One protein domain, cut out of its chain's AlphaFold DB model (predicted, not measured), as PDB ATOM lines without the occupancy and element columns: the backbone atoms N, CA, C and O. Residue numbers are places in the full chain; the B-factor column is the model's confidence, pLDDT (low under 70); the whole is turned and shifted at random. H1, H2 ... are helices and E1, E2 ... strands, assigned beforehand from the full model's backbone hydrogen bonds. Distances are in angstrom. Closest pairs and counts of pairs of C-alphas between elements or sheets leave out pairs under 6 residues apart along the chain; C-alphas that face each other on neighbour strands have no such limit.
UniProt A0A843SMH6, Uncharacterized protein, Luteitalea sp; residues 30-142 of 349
ATOM      1  N   LEU A  30      11.927   0.028  34.536       98.06
ATOM      2  CA  LEU A  30      12.097  -0.910  35.644       98.06
ATOM      3  C   LEU A  30      11.236  -0.511  36.833       98.06
ATOM      4  O   LEU A  30      10.675  -1.357  37.526       98.06
ATOM      5  N   ARG A  31      11.159   0.797  37.085       98.56
ATOM      6  CA  ARG A  31      10.559   1.346  38.291       98.56
ATOM      7  C   ARG A  31       9.958   2.711  38.020       98.56
ATOM      8  O   ARG A  31      10.573   3.553  37.370       98.56
ATOM      9  N   THR A  32       8.789   2.950  38.599       98.69
ATOM     10  CA  THR A  32       8.163   4.269  38.632       98.69
ATOM     11  C   THR A  32       7.738   4.598  40.054       98.69
ATOM     12  O   THR A  32       6.914   3.905  40.647       98.69
ATOM     13  N   ARG A  33       8.272   5.689  40.602       98.69
ATOM     14  CA  ARG A  33       7.879   6.266  41.890       98.69
ATOM     15  C   ARG A  33       7.009   7.496  41.657       98.69
ATOM     16  O   ARG A  33       7.475   8.458  41.057       98.69
ATOM     17  N   THR A  34       5.805   7.505  42.208       98.75
ATOM     18  CA  THR A  34       4.898   8.655  42.212       98.75
ATOM     19  C   THR A  34       4.761   9.196  43.630       98.75
ATOM     20  O   THR A  34       4.479   8.442  44.560       98.75
ATOM     21  N   ALA A  35       4.950  10.503  43.808       98.50
ATOM     22  CA  ALA A  35       4.625  11.189  45.053       98.50
ATOM     23  C   ALA A  35       3.291  11.928  44.910       98.50
ATOM     24  O   ALA A  35       3.107  12.745  44.001       98.50
ATOM     25  N   PHE A  36       2.389  11.646  45.839       97.94
ATOM     26  CA  PHE A  36       1.167  12.397  46.093       97.94
ATOM     27  C   PHE A  36       1.394  13.315  47.301       97.94
ATOM     28  O   PHE A  36       2.419  13.228  47.979       97.94
ATOM     29  N   SER A  37       0.449  14.206  47.591       96.56
ATOM     30  CA  SER A  37       0.559  15.118  48.741       96.56
ATOM     31  C   SER A  37       0.604  14.412  50.101       96.56
ATOM     32  O   SER A  37       1.099  14.986  51.063       96.56
ATOM     33  N   ASP A  38       0.059  13.198  50.192       98.00
ATOM     34  CA  ASP A  38      -0.147  12.438  51.429       98.00
ATOM     35  C   ASP A  38       0.369  10.989  51.354       98.00
ATOM     36  O   ASP A  38       0.201  10.233  52.309       98.00
ATOM     37  N   ALA A  39       1.002  10.595  50.246       98.50
ATOM     38  CA  ALA A  39       1.486   9.234  50.046       98.50
ATOM     39  C   ALA A  39       2.604   9.142  49.002       98.50
ATOM     40  O   ALA A  39       2.765  10.005  48.136       98.50
ATOM     41  N   VAL A  40       3.342   8.036  49.046       98.69
ATOM     42  CA  VAL A  40       4.333   7.661  48.036       98.69
ATOM     43  C   VAL A  40       3.980   6.286  47.499       98.69
ATOM     44  O   VAL A  40       3.702   5.364  48.260       98.69
ATOM     45  N   VAL A  41       4.006   6.139  46.179       98.75
ATOM     46  CA  VAL A  41       3.693   4.876  45.510       98.75
ATOM     47  C   VAL A  41       4.828   4.491  44.588       98.75
ATOM     48  O   VAL A  41       5.378   5.339  43.888       98.75
ATOM     49  N   VAL A  42       5.219   3.226  44.621       98.75
ATOM     50  CA  VAL A  42       6.321   2.695  43.825       98.75
ATOM     51  C   VAL A  42       5.856   1.438  43.112       98.75
ATOM     52  O   VAL A  42       5.587   0.446  43.777       98.75
ATOM     53  N   SER A  43       5.833   1.473  41.783       98.75
ATOM     54  CA  SER A  43       5.658   0.303  40.923       98.75
ATOM     55  C   SER A  43       7.014  -0.184  40.424       98.75
ATOM     56  O   SER A  43       7.809   0.623  39.940       98.75
ATOM     57  N   GLU A  44       7.258  -1.488  40.500       98.56
ATOM     58  CA  GLU A  44       8.467  -2.168  40.026       98.56
ATOM     59  C   GLU A  44       8.080  -3.331  39.109       98.56
ATOM     60  O   GLU A  44       7.241  -4.164  39.465       98.56
ATOM     61  N   ARG A  45       8.685  -3.369  37.919       97.38
ATOM     62  CA  ARG A  45       8.453  -4.398  36.904       97.38
ATOM     63  C   ARG A  45       9.333  -5.616  37.171       97.38
ATOM     64  O   ARG A  45      10.544  -5.488  37.340       97.38
ATOM     65  N   GLY A  46       8.718  -6.792  37.187       95.88
ATOM     66  CA  GLY A  46       9.408  -8.074  37.235       95.88
ATOM     67  C   GLY A  46       9.941  -8.504  35.860       95.88
ATOM     68  O   GLY A  46       9.577  -7.922  34.834       95.88
ATOM     69  N   PRO A  47      10.784  -9.549  35.815       92.44
ATOM     70  CA  PRO A  47      11.354 -10.067  34.567       92.44
ATOM     71  C   PRO A  47      10.293 -10.599  33.589       92.44
ATOM     72  O   PRO A  47      10.488 -10.516  32.378       92.44
ATOM     73  N   ASP A  48       9.155 -11.075  34.100       90.38
ATOM     74  CA  ASP A  48       8.063 -11.650  33.300       90.38
ATOM     75  C   ASP A  48       7.097 -10.585  32.735       90.38
ATOM     76  O   ASP A  48       6.132 -10.885  32.030       90.38
ATOM     77  N   GLY A  49       7.363  -9.305  33.016       90.12
ATOM     78  CA  GLY A  49       6.537  -8.170  32.597       90.12
ATOM     79  C   GLY A  49       5.374  -7.851  33.539       90.12
ATOM     80  O   GLY A  49       4.809  -6.758  33.423       90.12
ATOM     81  N   ASP A  50       5.074  -8.748  34.479       95.62
ATOM     82  CA  ASP A  50       4.254  -8.482  35.664       95.62
ATOM     83  C   ASP A  50       4.864  -7.346  36.484       95.62
ATOM     84  O   ASP A  50       6.057  -7.038  36.370       95.62
ATOM     85  N   PHE A  51       4.065  -6.692  37.319       97.44
ATOM     86  CA  PHE A  51       4.601  -5.678  38.218       97.44
ATOM     87  C   PHE A  51       3.884  -5.648  39.558       97.44
ATOM     88  O   PHE A  51       2.703  -5.981  39.683       97.44
ATOM     89  N   SER A  52       4.634  -5.210  40.563       98.31
ATOM     90  CA  SER A  52       4.133  -4.983  41.912       98.31
ATOM     91  C   SER A  52       4.216  -3.503  42.240       98.31
ATOM     92  O   SER A  52       5.133  -2.806  41.812       98.31
ATOM     93  N   THR A  53       3.252  -3.025  43.003       98.75
ATOM     94  CA  THR A  53       3.127  -1.643  43.424       98.75
ATOM     95  C   THR A  53       3.015  -1.605  44.938       98.75
ATOM     96  O   THR A  53       2.141  -2.239  45.525       98.75
ATOM     97  N   ARG A  54       3.880  -0.827  45.584       98.75
ATOM     98  CA  ARG A  54       3.865  -0.582  47.027       98.75
ATOM     99  C   ARG A  54       3.436   0.851  47.309       98.75
ATOM    100  O   ARG A  54       4.052   1.788  46.805       98.75
ATOM    101  N   LEU A  55       2.404   1.012  48.129       98.69
ATOM    102  CA  LEU A  55       1.892   2.296  48.607       98.69
ATOM    103  C   LEU A  55       2.308   2.492  50.069       98.69
ATOM    104  O   LEU A  55       2.031   1.638  50.913       98.69
ATOM    105  N   THR A  56       2.929   3.629  50.370       98.81
ATOM    106  CA  THR A  56       3.313   4.032  51.727       98.81
ATOM    107  C   THR A  56       2.759   5.407  52.081       98.81
ATOM    108  O   THR A  56       2.526   6.238  51.198       98.81
ATOM    109  N   ASP A  57       2.607   5.678  53.376       98.44
ATOM    110  CA  ASP A  57       2.424   7.047  53.867       98.44
ATOM    111  C   ASP A  57       3.720   7.872  53.705       98.44
ATOM    112  O   ASP A  57       4.732   7.405  53.163       98.44
ATOM    113  N   LEU A  58       3.692   9.127  54.165       97.75
ATOM    114  CA  LEU A  58       4.855  10.020  54.132       97.75
ATOM    115  C   LEU A  58       5.961   9.616  55.121       97.75
ATOM    116  O   LEU A  58       7.097  10.062  54.972       97.75
ATOM    117  N   GLN A  59       5.646   8.788  56.117       98.12
ATOM    118  CA  GLN A  59       6.592   8.244  57.094       98.12
ATOM    119  C   GLN A  59       7.254   6.947  56.593       98.12
ATOM    120  O   GLN A  59       8.205   6.468  57.207       98.12
ATOM    121  N   GLY A  60       6.793   6.403  55.463       98.00
ATOM    122  CA  GLY A  60       7.296   5.169  54.870       98.00
ATOM    123  C   GLY A  60       6.613   3.902  55.387       98.00
ATOM    124  O   GLY A  60       7.042   2.807  55.017       98.00
ATOM    125  N   ASN A  61       5.552   4.018  56.193       98.31
ATOM    126  CA  ASN A  61       4.762   2.864  56.607       98.31
ATOM    127  C   ASN A  61       3.952   2.361  55.417       98.31
ATOM    128  O   ASN A  61       3.310   3.136  54.707       98.31
ATOM    129  N   GLU A  62       3.978   1.053  55.190       98.50
ATOM    130  CA  GLU A  62       3.210   0.442  54.114       98.50
ATOM    131  C   GLU A  62       1.710   0.502  54.424       98.50
ATOM    132  O   GLU A  62       1.272   0.115  55.506       98.50
ATOM    133  N   ILE A  63       0.924   0.992  53.465       98.19
ATOM    134  CA  ILE A  63      -0.537   1.071  53.566       98.19
ATOM    135  C   ILE A  63      -1.196  -0.006  52.701       98.19
ATOM    136  O   ILE A  63      -2.239  -0.547  53.068       98.19
ATOM    137  N   ALA A  64      -0.610  -0.316  51.543       98.50
ATOM    138  CA  ALA A  64      -1.132  -1.344  50.656       98.50
ATOM    139  C   ALA A  64      -0.087  -1.854  49.661       98.50
ATOM    140  O   ALA A  64       0.908  -1.183  49.359       98.50
ATOM    141  N   ARG A  65      -0.394  -3.012  49.077       98.56
ATOM    142  CA  ARG A  65       0.252  -3.544  47.879       98.56
ATOM    143  C   ARG A  65      -0.763  -3.752  46.769       98.56
ATOM    144  O   ARG A  65      -1.925  -4.055  47.025       98.56
ATOM    145  N   LEU A  66      -0.313  -3.623  45.534       98.50
ATOM    146  CA  LEU A  66      -1.061  -3.990  44.345       98.50
ATOM    147  C   LEU A  66      -0.168  -4.843  43.451       98.50
ATOM    148  O   LEU A  66       0.962  -4.462  43.186       98.50
ATOM    149  N   ASN A  67      -0.662  -5.987  43.002       98.12
ATOM    150  CA  ASN A  67       0.032  -6.856  42.057       98.12
ATOM    151  C   ASN A  67      -0.773  -6.930  40.765       98.12
ATOM    152  O   ASN A  67      -2.010  -6.956  40.801       98.12
ATOM    153  N   VAL A  68      -0.066  -6.937  39.641       97.06
ATOM    154  CA  VAL A  68      -0.645  -7.059  38.307       97.06
ATOM    155  C   VAL A  68       0.037  -8.209  37.600       97.06
ATOM    156  O   VAL A  68       1.165  -8.073  37.127       97.06
ATOM    157  N   ASP A  69      -0.695  -9.311  37.519       96.06
ATOM    158  CA  ASP A  69      -0.237 -10.546  36.899       96.06
ATOM    159  C   ASP A  69      -0.814 -10.616  35.485       96.06
ATOM    160  O   ASP A  69      -2.033 -10.504  35.288       96.06
ATOM    161  N   ARG A  70       0.030 -10.788  34.473       91.44
ATOM    162  CA  ARG A  70      -0.413 -10.962  33.092       91.44
ATOM    163  C   ARG A  70      -0.967 -12.364  32.901       91.44
ATOM    164  O   ARG A  70      -0.318 -13.368  33.177       91.44
ATOM    165  N   VAL A  71      -2.166 -12.438  32.339       89.75
ATOM    166  CA  VAL A  71      -2.794 -13.697  31.940       89.75
ATOM    167  C   VAL A  71      -2.810 -13.727  30.417       89.75
ATOM    168  O   VAL A  71      -3.697 -13.192  29.762       89.75
ATOM    169  N   GLY A  72      -1.763 -14.309  29.834       85.94
ATOM    170  CA  GLY A  72      -1.570 -14.322  28.386       85.94
ATOM    171  C   GLY A  72      -1.110 -12.974  27.815       85.94
ATOM    172  O   GLY A  72      -0.417 -12.188  28.462       85.94
ATOM    173  N   ALA A  73      -1.438 -12.722  26.545       78.81
ATOM    174  CA  ALA A  73      -0.898 -11.572  25.819       78.81
ATOM    175  C   ALA A  73      -1.593 -10.246  26.173       78.81
ATOM    176  O   ALA A  73      -0.926  -9.209  26.196       78.81
ATOM    177  N   THR A  74      -2.901 -10.282  26.433       80.25
ATOM    178  CA  THR A  74      -3.778  -9.097  26.471       80.25
ATOM    179  C   THR A  74      -4.548  -8.918  27.768       80.25
ATOM    180  O   THR A  74      -5.106  -7.839  27.969       80.25
ATOM    181  N   ASP A  75      -4.598  -9.937  28.623       88.94
ATOM    182  CA  ASP A  75      -5.368  -9.893  29.858       88.94
ATOM    183  C   ASP A  75      -4.436  -9.796  31.065       88.94
ATOM    184  O   ASP A  75      -3.254 -10.146  31.022       88.94
ATOM    185  N   SER A  76      -4.972  -9.270  32.158       92.88
ATOM    186  CA  SER A  76      -4.270  -9.171  33.432       92.88
ATOM    187  C   SER A  76      -5.236  -9.401  34.581       92.88
ATOM    188  O   SER A  76      -6.450  -9.244  34.438       92.88
ATOM    189  N   VAL A  77      -4.702  -9.789  35.728       95.31
ATOM    190  CA  VAL A  77      -5.418  -9.862  36.997       95.31
ATOM    191  C   VAL A  77      -4.779  -8.854  37.932       95.31
ATOM    192  O   VAL A  77      -3.564  -8.816  38.087       95.31
ATOM    193  N   VAL A  78      -5.616  -8.032  38.553       96.31
ATOM    194  CA  VAL A  78      -5.203  -7.007  39.505       96.31
ATOM    195  C   VAL A  78      -5.613  -7.465  40.895       96.31
ATOM    196  O   VAL A  78      -6.792  -7.747  41.137       96.31
ATOM    197  N   VAL A  79      -4.652  -7.533  41.811       96.62
ATOM    198  CA  VAL A  79      -4.871  -7.902  43.214       96.62
ATOM    199  C   VAL A  79      -4.400  -6.758  44.102       96.62
ATOM    200  O   VAL A  79      -3.212  -6.462  44.139       96.62
ATOM    201  N   TYR A  80      -5.317  -6.129  44.832       97.31
ATOM    202  CA  TYR A  80      -5.018  -5.065  45.789       97.31
ATOM    203  C   TYR A  80      -5.181  -5.576  47.222       97.31
ATOM    204  O   TYR A  80      -6.230  -6.102  47.595       97.31
ATOM    205  N   GLN A  81      -4.132  -5.421  48.022       97.56
ATOM    206  CA  GLN A  81      -4.001  -5.921  49.385       97.56
ATOM    207  C   GLN A  81      -3.714  -4.739  50.324       97.56
ATOM    208  O   GLN A  81      -2.556  -4.334  50.449       97.56
ATOM    209  N   PRO A  82      -4.737  -4.139  50.959       97.19
ATOM    210  CA  PRO A  82      -4.510  -3.125  51.985       97.19
ATOM    211  C   PRO A  82      -3.960  -3.771  53.267       97.19
ATOM    212  O   PRO A  82      -4.207  -4.948  53.527       97.19
ATOM    213  N   THR A  83      -3.269  -3.004  54.111       97.19
ATOM    214  CA  THR A  83      -2.869  -3.477  55.450       97.19
ATOM    215  C   THR A  83      -4.055  -3.626  56.403       97.19
ATOM    216  O   THR A  83      -3.978  -4.384  57.369       97.19
ATOM    217  N   GLN A  84      -5.161  -2.932  56.124       93.50
ATOM    218  CA  GLN A  84      -6.425  -3.035  56.848       93.50
ATOM    219  C   GLN A  84      -7.589  -3.214  55.869       93.50
ATOM    220  O   GLN A  84      -7.735  -2.443  54.922       93.50
ATOM    221  N   GLY A  85      -8.445  -4.202  56.128       91.38
ATOM    222  CA  GLY A  85      -9.631  -4.494  55.325       91.38
ATOM    223  C   GLY A  85      -9.465  -5.691  54.389       91.38
ATOM    224  O   GLY A  85      -8.608  -6.548  54.586       91.38
ATOM    225  N   ASN A  86     -10.346  -5.778  53.392       92.75
ATOM    226  CA  ASN A  86     -10.447  -6.943  52.517       92.75
ATOM    227  C   ASN A  86      -9.549  -6.816  51.281       92.75
ATOM    228  O   ASN A  86      -9.432  -5.742  50.690       92.75
ATOM    229  N   VAL A  87      -8.990  -7.948  50.847       93.81
ATOM    230  CA  VAL A  87      -8.297  -8.065  49.557       93.81
ATOM    231  C   VAL A  87      -9.302  -7.873  48.425       93.81
ATOM    232  O   VAL A  87     -10.369  -8.488  48.414       93.81
ATOM    233  N   LEU A  88      -8.940  -7.044  47.450       94.19
ATOM    234  CA  LEU A  88      -9.719  -6.820  46.241       94.19
ATOM    235  C   LEU A  88      -9.051  -7.524  45.065       94.19
ATOM    236  O   LEU A  88      -7.832  -7.465  44.900       94.19
ATOM    237  N   ARG A  89      -9.859  -8.166  44.222       94.62
ATOM    238  CA  ARG A  89      -9.402  -8.809  42.991       94.62
ATOM    239  C   ARG A  89     -10.308  -8.410  41.840       94.62
ATOM    240  O   ARG A  89     -11.528  -8.467  41.966       94.62
ATOM    241  N   ALA A  90      -9.708  -8.030  40.721       94.12
ATOM    242  CA  ALA A  90     -10.423  -7.666  39.509       94.12
ATOM    243  C   ALA A  90      -9.656  -8.123  38.268       94.12
ATOM    244  O   ALA A  90      -8.436  -8.271  38.294       94.12
ATOM    245  N   ASN A  91     -10.382  -8.322  37.172       93.19
ATOM    246  CA  ASN A  91      -9.761  -8.534  35.873       93.19
ATOM    247  C   ASN A  91      -9.385  -7.181  35.260       93.19
ATOM    248  O   ASN A  91     -10.157  -6.216  35.309       93.19
ATOM    249  N   GLY A  92      -8.205  -7.145  34.651       89.88
ATOM    250  CA  GLY A  92      -7.772  -6.102  33.739       89.88
ATOM    251  C   GLY A  92      -8.761  -5.916  32.587       89.88
ATOM    252  O   GLY A  92      -9.510  -6.828  32.229       89.88
ATOM    253  N   ARG A  93      -8.765  -4.733  31.969       87.56
ATOM    254  CA  ARG A  93      -9.491  -4.518  30.715       87.56
ATOM    255  C   ARG A  93      -8.697  -5.184  29.593       87.56
ATOM    256  O   ARG A  93      -7.528  -4.861  29.410       87.56
ATOM    257  N   SER A  94      -9.323  -6.093  28.848       84.75
ATOM    258  CA  SER A  94      -8.640  -6.797  27.755       84.75
ATOM    259  C   SER A  94      -8.054  -5.807  26.744       84.75
ATOM    260  O   SER A  94      -8.718  -4.846  26.344       84.75
ATOM    261  N   GLY A  95      -6.789  -6.013  26.375       82.81
ATOM    262  CA  GLY A  95      -6.049  -5.162  25.439       82.81
ATOM    263  C   GLY A  95      -5.515  -3.856  26.037       82.81
ATOM    264  O   GLY A  95      -4.734  -3.171  25.371       82.81
ATOM    265  N   LEU A  96      -5.871  -3.516  27.281       83.12
ATOM    266  CA  LEU A  96      -5.302  -2.363  27.973       83.12
ATOM    267  C   LEU A  96      -3.867  -2.685  28.399       83.12
ATOM    268  O   LEU A  96      -3.620  -3.600  29.182       83.12
ATOM    269  N   ARG A  97      -2.913  -1.902  27.897       84.19
ATOM    270  CA  ARG A  97      -1.531  -1.931  28.382       84.19
ATOM    271  C   ARG A  97      -1.457  -1.064  29.629       84.19
ATOM    272  O   ARG A  97      -1.709   0.133  29.543       84.19
ATOM    273  N   THR A  98      -1.138  -1.666  30.766       90.94
ATOM    274  CA  THR A  98      -1.052  -0.981  32.057       90.94
ATOM    275  C   THR A  98       0.387  -0.534  32.323       90.94
ATOM    276  O   THR A  98       1.243  -1.369  32.629       90.94
ATOM    277  N   PRO A  99       0.697   0.766  32.178       94.75
ATOM    278  CA  PRO A  99       2.030   1.252  32.487       94.75
ATOM    279  C   PRO A  99       2.280   1.286  34.005       94.75
ATOM    280  O   PRO A  99       1.349   1.236  34.811       94.75
ATOM    281  N   LEU A 100       3.540   1.392  34.429       97.88
ATOM    282  CA  LEU A 100       3.899   1.413  35.853       97.88
ATOM    283  C   LEU A 100       3.275   2.600  36.612       97.88
ATOM    284  O   LEU A 100       2.917   2.455  37.785       97.88
ATOM    285  N   ASP A 101       3.111   3.764  35.970       97.44
ATOM    286  CA  ASP A 101       2.421   4.919  36.563       97.44
ATOM    287  C   ASP A 101       0.918   4.675  36.749       97.44
ATOM    288  O   ASP A 101       0.359   5.121  37.752       97.44
ATOM    289  N   TRP A 102       0.284   3.890  35.871       96.56
ATOM    290  CA  TRP A 102      -1.091   3.432  36.090       96.56
ATOM    291  C   TRP A 102      -1.189   2.579  37.356       96.56
ATOM    292  O   TRP A 102      -2.108   2.776  38.146       96.56
ATOM    293  N   GLY A 103      -0.217   1.692  37.608       97.50
ATOM    294  CA  GLY A 103      -0.161   0.910  38.850       97.50
ATOM    295  C   GLY A 103      -0.155   1.800  40.095       97.50
ATOM    296  O   GLY A 103      -0.911   1.566  41.043       97.50
ATOM    297  N   ASN A 104       0.625   2.885  40.049       98.56
ATOM    298  CA  ASN A 104       0.698   3.865  41.132       98.56
ATOM    299  C   ASN A 104      -0.639   4.588  41.351       98.56
ATOM    300  O   ASN A 104      -1.101   4.722  42.487       98.56
ATOM    301  N   GLU A 105      -1.271   5.042  40.269       97.69
ATOM    302  CA  GLU A 105      -2.576   5.710  40.299       97.69
ATOM    303  C   GLU A 105      -3.686   4.780  40.793       97.69
ATOM    304  O   GLU A 105      -4.514   5.181  41.615       97.69
ATOM    305  N   GLN A 106      -3.670   3.525  40.351       97.31
ATOM    306  CA  GLN A 106      -4.627   2.499  40.732       97.31
ATOM    307  C   GLN A 106      -4.553   2.176  42.230       97.31
ATOM    308  O   GLN A 106      -5.591   2.150  42.899       97.31
ATOM    309  N   ALA A 107      -3.347   1.952  42.762       98.12
ATOM    310  CA  ALA A 107      -3.148   1.656  44.180       98.12
ATOM    311  C   ALA A 107      -3.570   2.840  45.065       98.12
ATOM    312  O   ALA A 107      -4.309   2.659  46.034       98.12
ATOM    313  N   TYR A 108      -3.171   4.061  44.694       98.19
ATOM    314  CA  TYR A 108      -3.576   5.275  45.405       98.19
ATOM    315  C   TYR A 108      -5.096   5.479  45.365       98.19
ATOM    316  O   TYR A 108      -5.714   5.763  46.390       98.19
ATOM    317  N   SER A 109      -5.730   5.289  44.204       96.94
ATOM    318  CA  SER A 109      -7.179   5.450  44.052       96.94
ATOM    319  C   SER A 109      -7.971   4.498  44.956       96.94
ATOM    320  O   SER A 109      -8.875   4.949  45.664       96.94
ATOM    321  N   LEU A 110      -7.593   3.212  44.994       96.00
ATOM    322  CA  LEU A 110      -8.237   2.205  45.848       96.00
ATOM    323  C   LEU A 110      -8.056   2.509  47.334       96.00
ATOM    324  O   LEU A 110      -9.016   2.397  48.096       96.00
ATOM    325  N   TRP A 111      -6.867   2.957  47.744       96.62
ATOM    326  CA  TRP A 111      -6.639   3.383  49.123       96.62
ATOM    327  C   TRP A 111      -7.562   4.532  49.529       96.62
ATOM    328  O   TRP A 111      -8.241   4.449  50.551       96.62
ATOM    329  N   LYS A 112      -7.649   5.582  48.705       96.38
ATOM    330  CA  LYS A 112      -8.505   6.740  49.000       96.38
ATOM    331  C   LYS A 112     -10.001   6.407  48.971       96.38
ATOM    332  O   LYS A 112     -10.790   7.158  49.541       96.38
ATOM    333  N   ASP A 113     -10.406   5.336  48.293       94.12
ATOM    334  CA  ASP A 113     -11.802   4.888  48.256       94.12
ATOM    335  C   ASP A 113     -12.181   4.003  49.453       94.12
ATOM    336  O   ASP A 113     -13.369   3.935  49.795       94.12
ATOM    337  N   GLY A 114     -11.188   3.386  50.103       90.88
ATOM    338  CA  GLY A 114     -11.352   2.457  51.218       90.88
ATOM    339  C   GLY A 114     -11.873   1.082  50.783       90.88
ATOM    340  O   GLY A 114     -12.507   0.928  49.739       90.88
ATOM    341  N   THR A 115     -11.632   0.062  51.610       81.19
ATOM    342  CA  THR A 115     -11.991  -1.344  51.316       81.19
ATOM    343  C   THR A 115     -13.129  -1.895  52.177       81.19
ATOM    344  O   THR A 115     -13.418  -3.089  52.127       81.19
ATOM    345  N   GLU A 116     -13.780  -1.054  52.984       69.38
ATOM    346  CA  GLU A 116     -14.775  -1.488  53.979       69.38
ATOM    347  C   GLU A 116     -16.084  -2.014  53.371       69.38
ATOM    348  O   GLU A 116     -16.802  -2.770  54.016       69.38
ATOM    349  N   SER A 117     -16.383  -1.692  52.111       62.91
ATOM    350  CA  SER A 117     -17.565  -2.210  51.416       62.91
ATOM    351  C   SER A 117     -17.154  -3.200  50.329       62.91
ATOM    352  O   SER A 117     -17.230  -2.912  49.136       62.91
ATOM    353  N   SER A 118     -16.709  -4.391  50.746       63.38
ATOM    354  CA  SER A 118     -16.432  -5.521  49.838       63.38
ATOM    355  C   SER A 118     -17.660  -5.975  49.040       63.38
ATOM    356  O   SER A 118     -17.530  -6.734  48.085       63.38
ATOM    357  N   THR A 119     -18.854  -5.502  49.405       74.44
ATOM    358  CA  THR A 119     -20.106  -5.736  48.680       74.44
ATOM    359  C   THR A 119     -20.241  -4.883  47.423       74.44
ATOM    360  O   THR A 119     -21.052  -5.207  46.555       74.44
ATOM    361  N   ASN A 120     -19.487  -3.788  47.302       82.62
ATOM    362  CA  ASN A 120     -19.592  -2.920  46.137       82.62
ATOM    363  C   ASN A 120     -18.898  -3.556  44.935       82.62
ATOM    364  O   ASN A 120     -17.723  -3.921  44.983       82.62
ATOM    365  N   ARG A 121     -19.629  -3.639  43.820       90.50
ATOM    366  CA  ARG A 121     -19.085  -4.101  42.543       90.50
ATOM    367  C   ARG A 121     -17.926  -3.195  42.118       90.50
ATOM    368  O   ARG A 121     -18.071  -1.976  42.132       90.50
ATOM    369  N   LEU A 122     -16.803  -3.783  41.714       92.50
ATOM    370  CA  LEU A 122     -15.701  -3.044  41.100       92.50
ATOM    371  C   LEU A 122     -16.022  -2.744  39.633       92.50
ATOM    372  O   LEU A 122     -16.533  -3.602  38.911       92.50
ATOM    373  N   GLU A 123     -15.710  -1.535  39.185       92.88
ATOM    374  CA  GLU A 123     -15.915  -1.093  37.809       92.88
ATOM    375  C   GLU A 123     -14.783  -0.185  37.327       92.88
ATOM    376  O   GLU A 123     -14.095   0.459  38.118       92.88
ATOM    377  N   TRP A 124     -14.592  -0.142  36.010       91.12
ATOM    378  CA  TRP A 124     -13.658   0.782  35.380       91.12
ATOM    379  C   TRP A 124     -14.268   2.182  35.328       91.12
ATOM    380  O   TRP A 124     -15.320   2.388  34.726       91.12
ATOM    381  N   GLN A 125     -13.584   3.149  35.927       90.94
ATOM    382  CA  GLN A 125     -13.932   4.564  35.904       90.94
ATOM    383  C   GLN A 125     -12.672   5.357  35.560       90.94
ATOM    384  O   GLN A 125     -11.695   5.299  36.298       90.94
ATOM    385  N   GLU A 126     -12.698   6.101  34.450       87.75
ATOM    386  CA  GLU A 126     -11.608   7.021  34.065       87.75
ATOM    387  C   GLU A 126     -10.226   6.342  34.063       87.75
ATOM    388  O   GLU A 126      -9.247   6.860  34.590       87.75
ATOM    389  N   GLY A 127     -10.168   5.130  33.506       89.19
ATOM    390  CA  GLY A 127      -8.924   4.382  33.359       89.19
ATOM    391  C   GLY A 127      -8.463   3.623  34.605       89.19
ATOM    392  O   GLY A 127      -7.452   2.942  34.515       89.19
ATOM    393  N   VAL A 128      -9.185   3.654  35.731       94.19
ATOM    394  CA  VAL A 128      -8.868   2.863  36.941       94.19
ATOM    395  C   VAL A 128     -10.063   2.034  37.425       94.19
ATOM    396  O   VAL A 128     -11.218   2.360  37.175       94.19
ATOM    397  N   ILE A 129      -9.792   0.948  38.142       94.25
ATOM    398  CA  ILE A 129     -10.761   0.059  38.788       94.25
ATOM    399  C   ILE A 129     -11.148   0.647  40.147       94.25
ATOM    400  O   ILE A 129     -10.278   0.906  40.980       94.25
ATOM    401  N   ARG A 130     -12.440   0.857  40.397       93.12
ATOM    402  CA  ARG A 130     -12.946   1.484  41.630       93.12
ATOM    403  C   ARG A 130     -14.261   0.850  42.086       93.12
ATOM    404  O   ARG A 130     -14.977   0.293  41.253       93.12
ATOM    405  N   PRO A 131     -14.622   0.931  43.379       92.81
ATOM    406  CA  PRO A 131     -15.958   0.551  43.828       92.81
ATOM    407  C   PRO A 131     -17.038   1.418  43.165       92.81
ATOM    408  O   PRO A 131     -16.911   2.646  43.099       92.81
ATOM    409  N   ALA A 132     -18.121   0.787  42.711       91.62
ATOM    410  CA  ALA A 132     -19.250   1.471  42.094       91.62
ATOM    411  C   ALA A 132     -19.834   2.556  43.016       91.62
ATOM    412  O   ALA A 132     -19.925   2.385  44.233       91.62
ATOM    413  N   GLY A 133     -20.211   3.693  42.427       90.31
ATOM    414  CA  GLY A 133     -20.804   4.828  43.148       90.31
ATOM    415  C   GLY A 133     -19.816   5.734  43.898       90.31
ATOM    416  O   GLY A 133     -20.237   6.736  44.478       90.31
ATOM    417  N   LYS A 134     -18.507   5.446  43.886       91.88
ATOM    418  CA  LYS A 134     -17.496   6.361  44.442       91.88
ATOM    419  C   LYS A 134     -17.367   7.621  43.583       91.88
ATOM    420  O   LYS A 134     -17.355   7.561  42.357       91.88
ATOM    421  N   ALA A 135     -17.228   8.778  44.235       91.88
ATOM    422  CA  ALA A 135     -17.045  10.054  43.546       91.88
ATOM    423  C   ALA A 135     -15.778  10.030  42.679       91.88
ATOM    424  O   ALA A 135     -14.737   9.528  43.110       91.88
ATOM    425  N   LYS A 136     -15.855  10.574  41.462       90.44
ATOM    426  CA  LYS A 136     -14.707  10.724  40.556       90.44
ATOM    427  C   LYS A 136     -13.591  11.536  41.215       90.44
ATOM    428  O   LYS A 136     -13.864  12.479  41.959       90.44
ATOM    429  N   ARG A 137     -12.339  11.162  40.951       91.38
ATOM    430  CA  ARG A 137     -11.154  11.824  41.504       91.38
ATOM    431  C   ARG A 137     -10.189  12.145  40.378       91.38
ATOM    432  O   ARG A 137      -9.765  11.249  39.660       91.38
ATOM    433  N   ASP A 138      -9.783  13.405  40.297       92.44
ATOM    434  CA  ASP A 138      -8.698  13.828  39.416       92.44
ATOM    435  C   ASP A 138      -7.352  13.402  40.025       92.44
ATOM    436  O   ASP A 138      -6.707  14.140  40.775       92.44
ATOM    437  N   LEU A 139      -6.965  12.154  39.750       93.12
ATOM    438  CA  LEU A 139      -5.703  11.575  40.216       93.12
ATOM    439  C   LEU A 139      -4.511  12.353  39.670       93.12
ATOM    440  O   LEU A 139      -3.547  12.594  40.396       93.12
ATOM    441  N   LYS A 140      -4.603  12.819  38.419       91.81
ATOM    442  CA  LYS A 140      -3.531  13.568  37.771       91.81
ATOM    443  C   LYS A 140      -3.242  14.840  38.551       91.81
ATOM    444  O   LYS A 140      -2.073  15.145  38.769       91.81
ATOM    445  N   ARG A 141      -4.249  15.571  39.033       92.12
ATOM    446  CA  ARG A 141      -4.045  16.765  39.875       92.12
ATOM    447  C   ARG A 141      -3.385  16.465  41.226       92.12
ATOM    448  O   ARG A 141      -2.667  17.325  41.724       92.12
ATOM    449  N   ALA A 142      -3.598  15.280  41.799       95.25
ATOM    450  CA  ALA A 142      -3.008  14.890  43.083       95.25
ATOM    451  C   ALA A 142      -1.511  14.526  42.993       95.25
ATOM    452  O   ALA A 142      -0.818  14.530  44.010       95.25
TER     453      ALA A 142
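AT A GLANCE: This is residues 30 to 142 of the 349 residues of an uncharacterized protein of Luteitalea sp (UniProt A0A843SMH6). A twisted six-stranded sheet, E1 to E6, curls round one helix, H1, which makes the core. A small hairpin, E7 and E8, packs on H1 through E8, near the edge strand E6, and the short H2 lies at the end of the printed part, near the end of E1. The printed part has 113 residues with two named helices and eight named strands, in the order E1 E2 E3 E4 E5 E6 H1 E7 E8 H2. The large sheet has the order E1 - E2 - E3 - E4 - E5 - E6, all antiparallel, and the class is mixed, helices and strands. The whole is compact, with a radius of gyration of the C-alphas of 13.1 A, and rounded, spanning 34 by 30 by 26 A.

HOW THE PARTS SIT: E1, residues 30 to 36, E2, residues 40 to 45, E3, residues 51 to 56, E4, residues 62 to 71, E5, residues 75 to 82, and E6, residues 88 to 91, form a meander, each strand the antiparallel neighbour of the one before. Each successive pair is a hairpin. N 34 and O 41 of E1 and E2 are 2.8 A apart, N 42 and O 54 of E2 and E3 2.9 A, N 53 and O 66 of E3 and E4 2.7 A, N 67 and O 79 of E4 and E5 2.8 A, and N 78 and O 90 of E5 and E6 2.8 A, each within hydrogen-bond range. From edge to edge the strands' lines turn by 55 degrees and the way across the sheet by 66 degrees. H1, residues 100 to 113, is on one face of this sheet, in two layers, a helix layer and a sheet layer. The closest C-alphas of H1 and E2 are those of Asn 104 and Val 41, 5.4 A apart; those of H1 and E4 are Ala 107 and Leu 66, 6.0 A. E7, residues 122 to 125, and E8, residues 128 to 131, are an antiparallel hairpin with an angle of 135 degrees between their directions, and N 125 and O 128 are 2.8 A apart, within hydrogen-bond range. The closest C-alphas of H1 and E8 are those of Gln 106 and Val 128, 5.7 A apart. H2, residues 139 to 142, only grazes the large sheet; it is close to H1 but not clearly touching, with the C-alphas of Leu 139 and Glu 105 closest at 6.6 A. In H1 every O i to N i+4 pair is within hydrogen-bond range; H2 is too short for such a pair.

IN THESE COORDINATES: E1 begins at C-alpha 30 (12.097, -0.910, 35.644) and is 20.1 A long. E4, the longest strand, measures 27.0 A, and E5 23.2 A. H1 measures 20.3 A from C-alpha 100 (3.899, 1.413, 35.853) to C-alpha 113. H2 ends at C-alpha 142 (-3.008, 14.890, 43.083).

THE WHOLE: The C-alphas farthest apart, those of Gln 59 and Ala 73, are 37.8 A apart. The printed part has no cut and no long link. The mean pLDDT of the printed part is 93.3, and residues 116 to 118 are under 70.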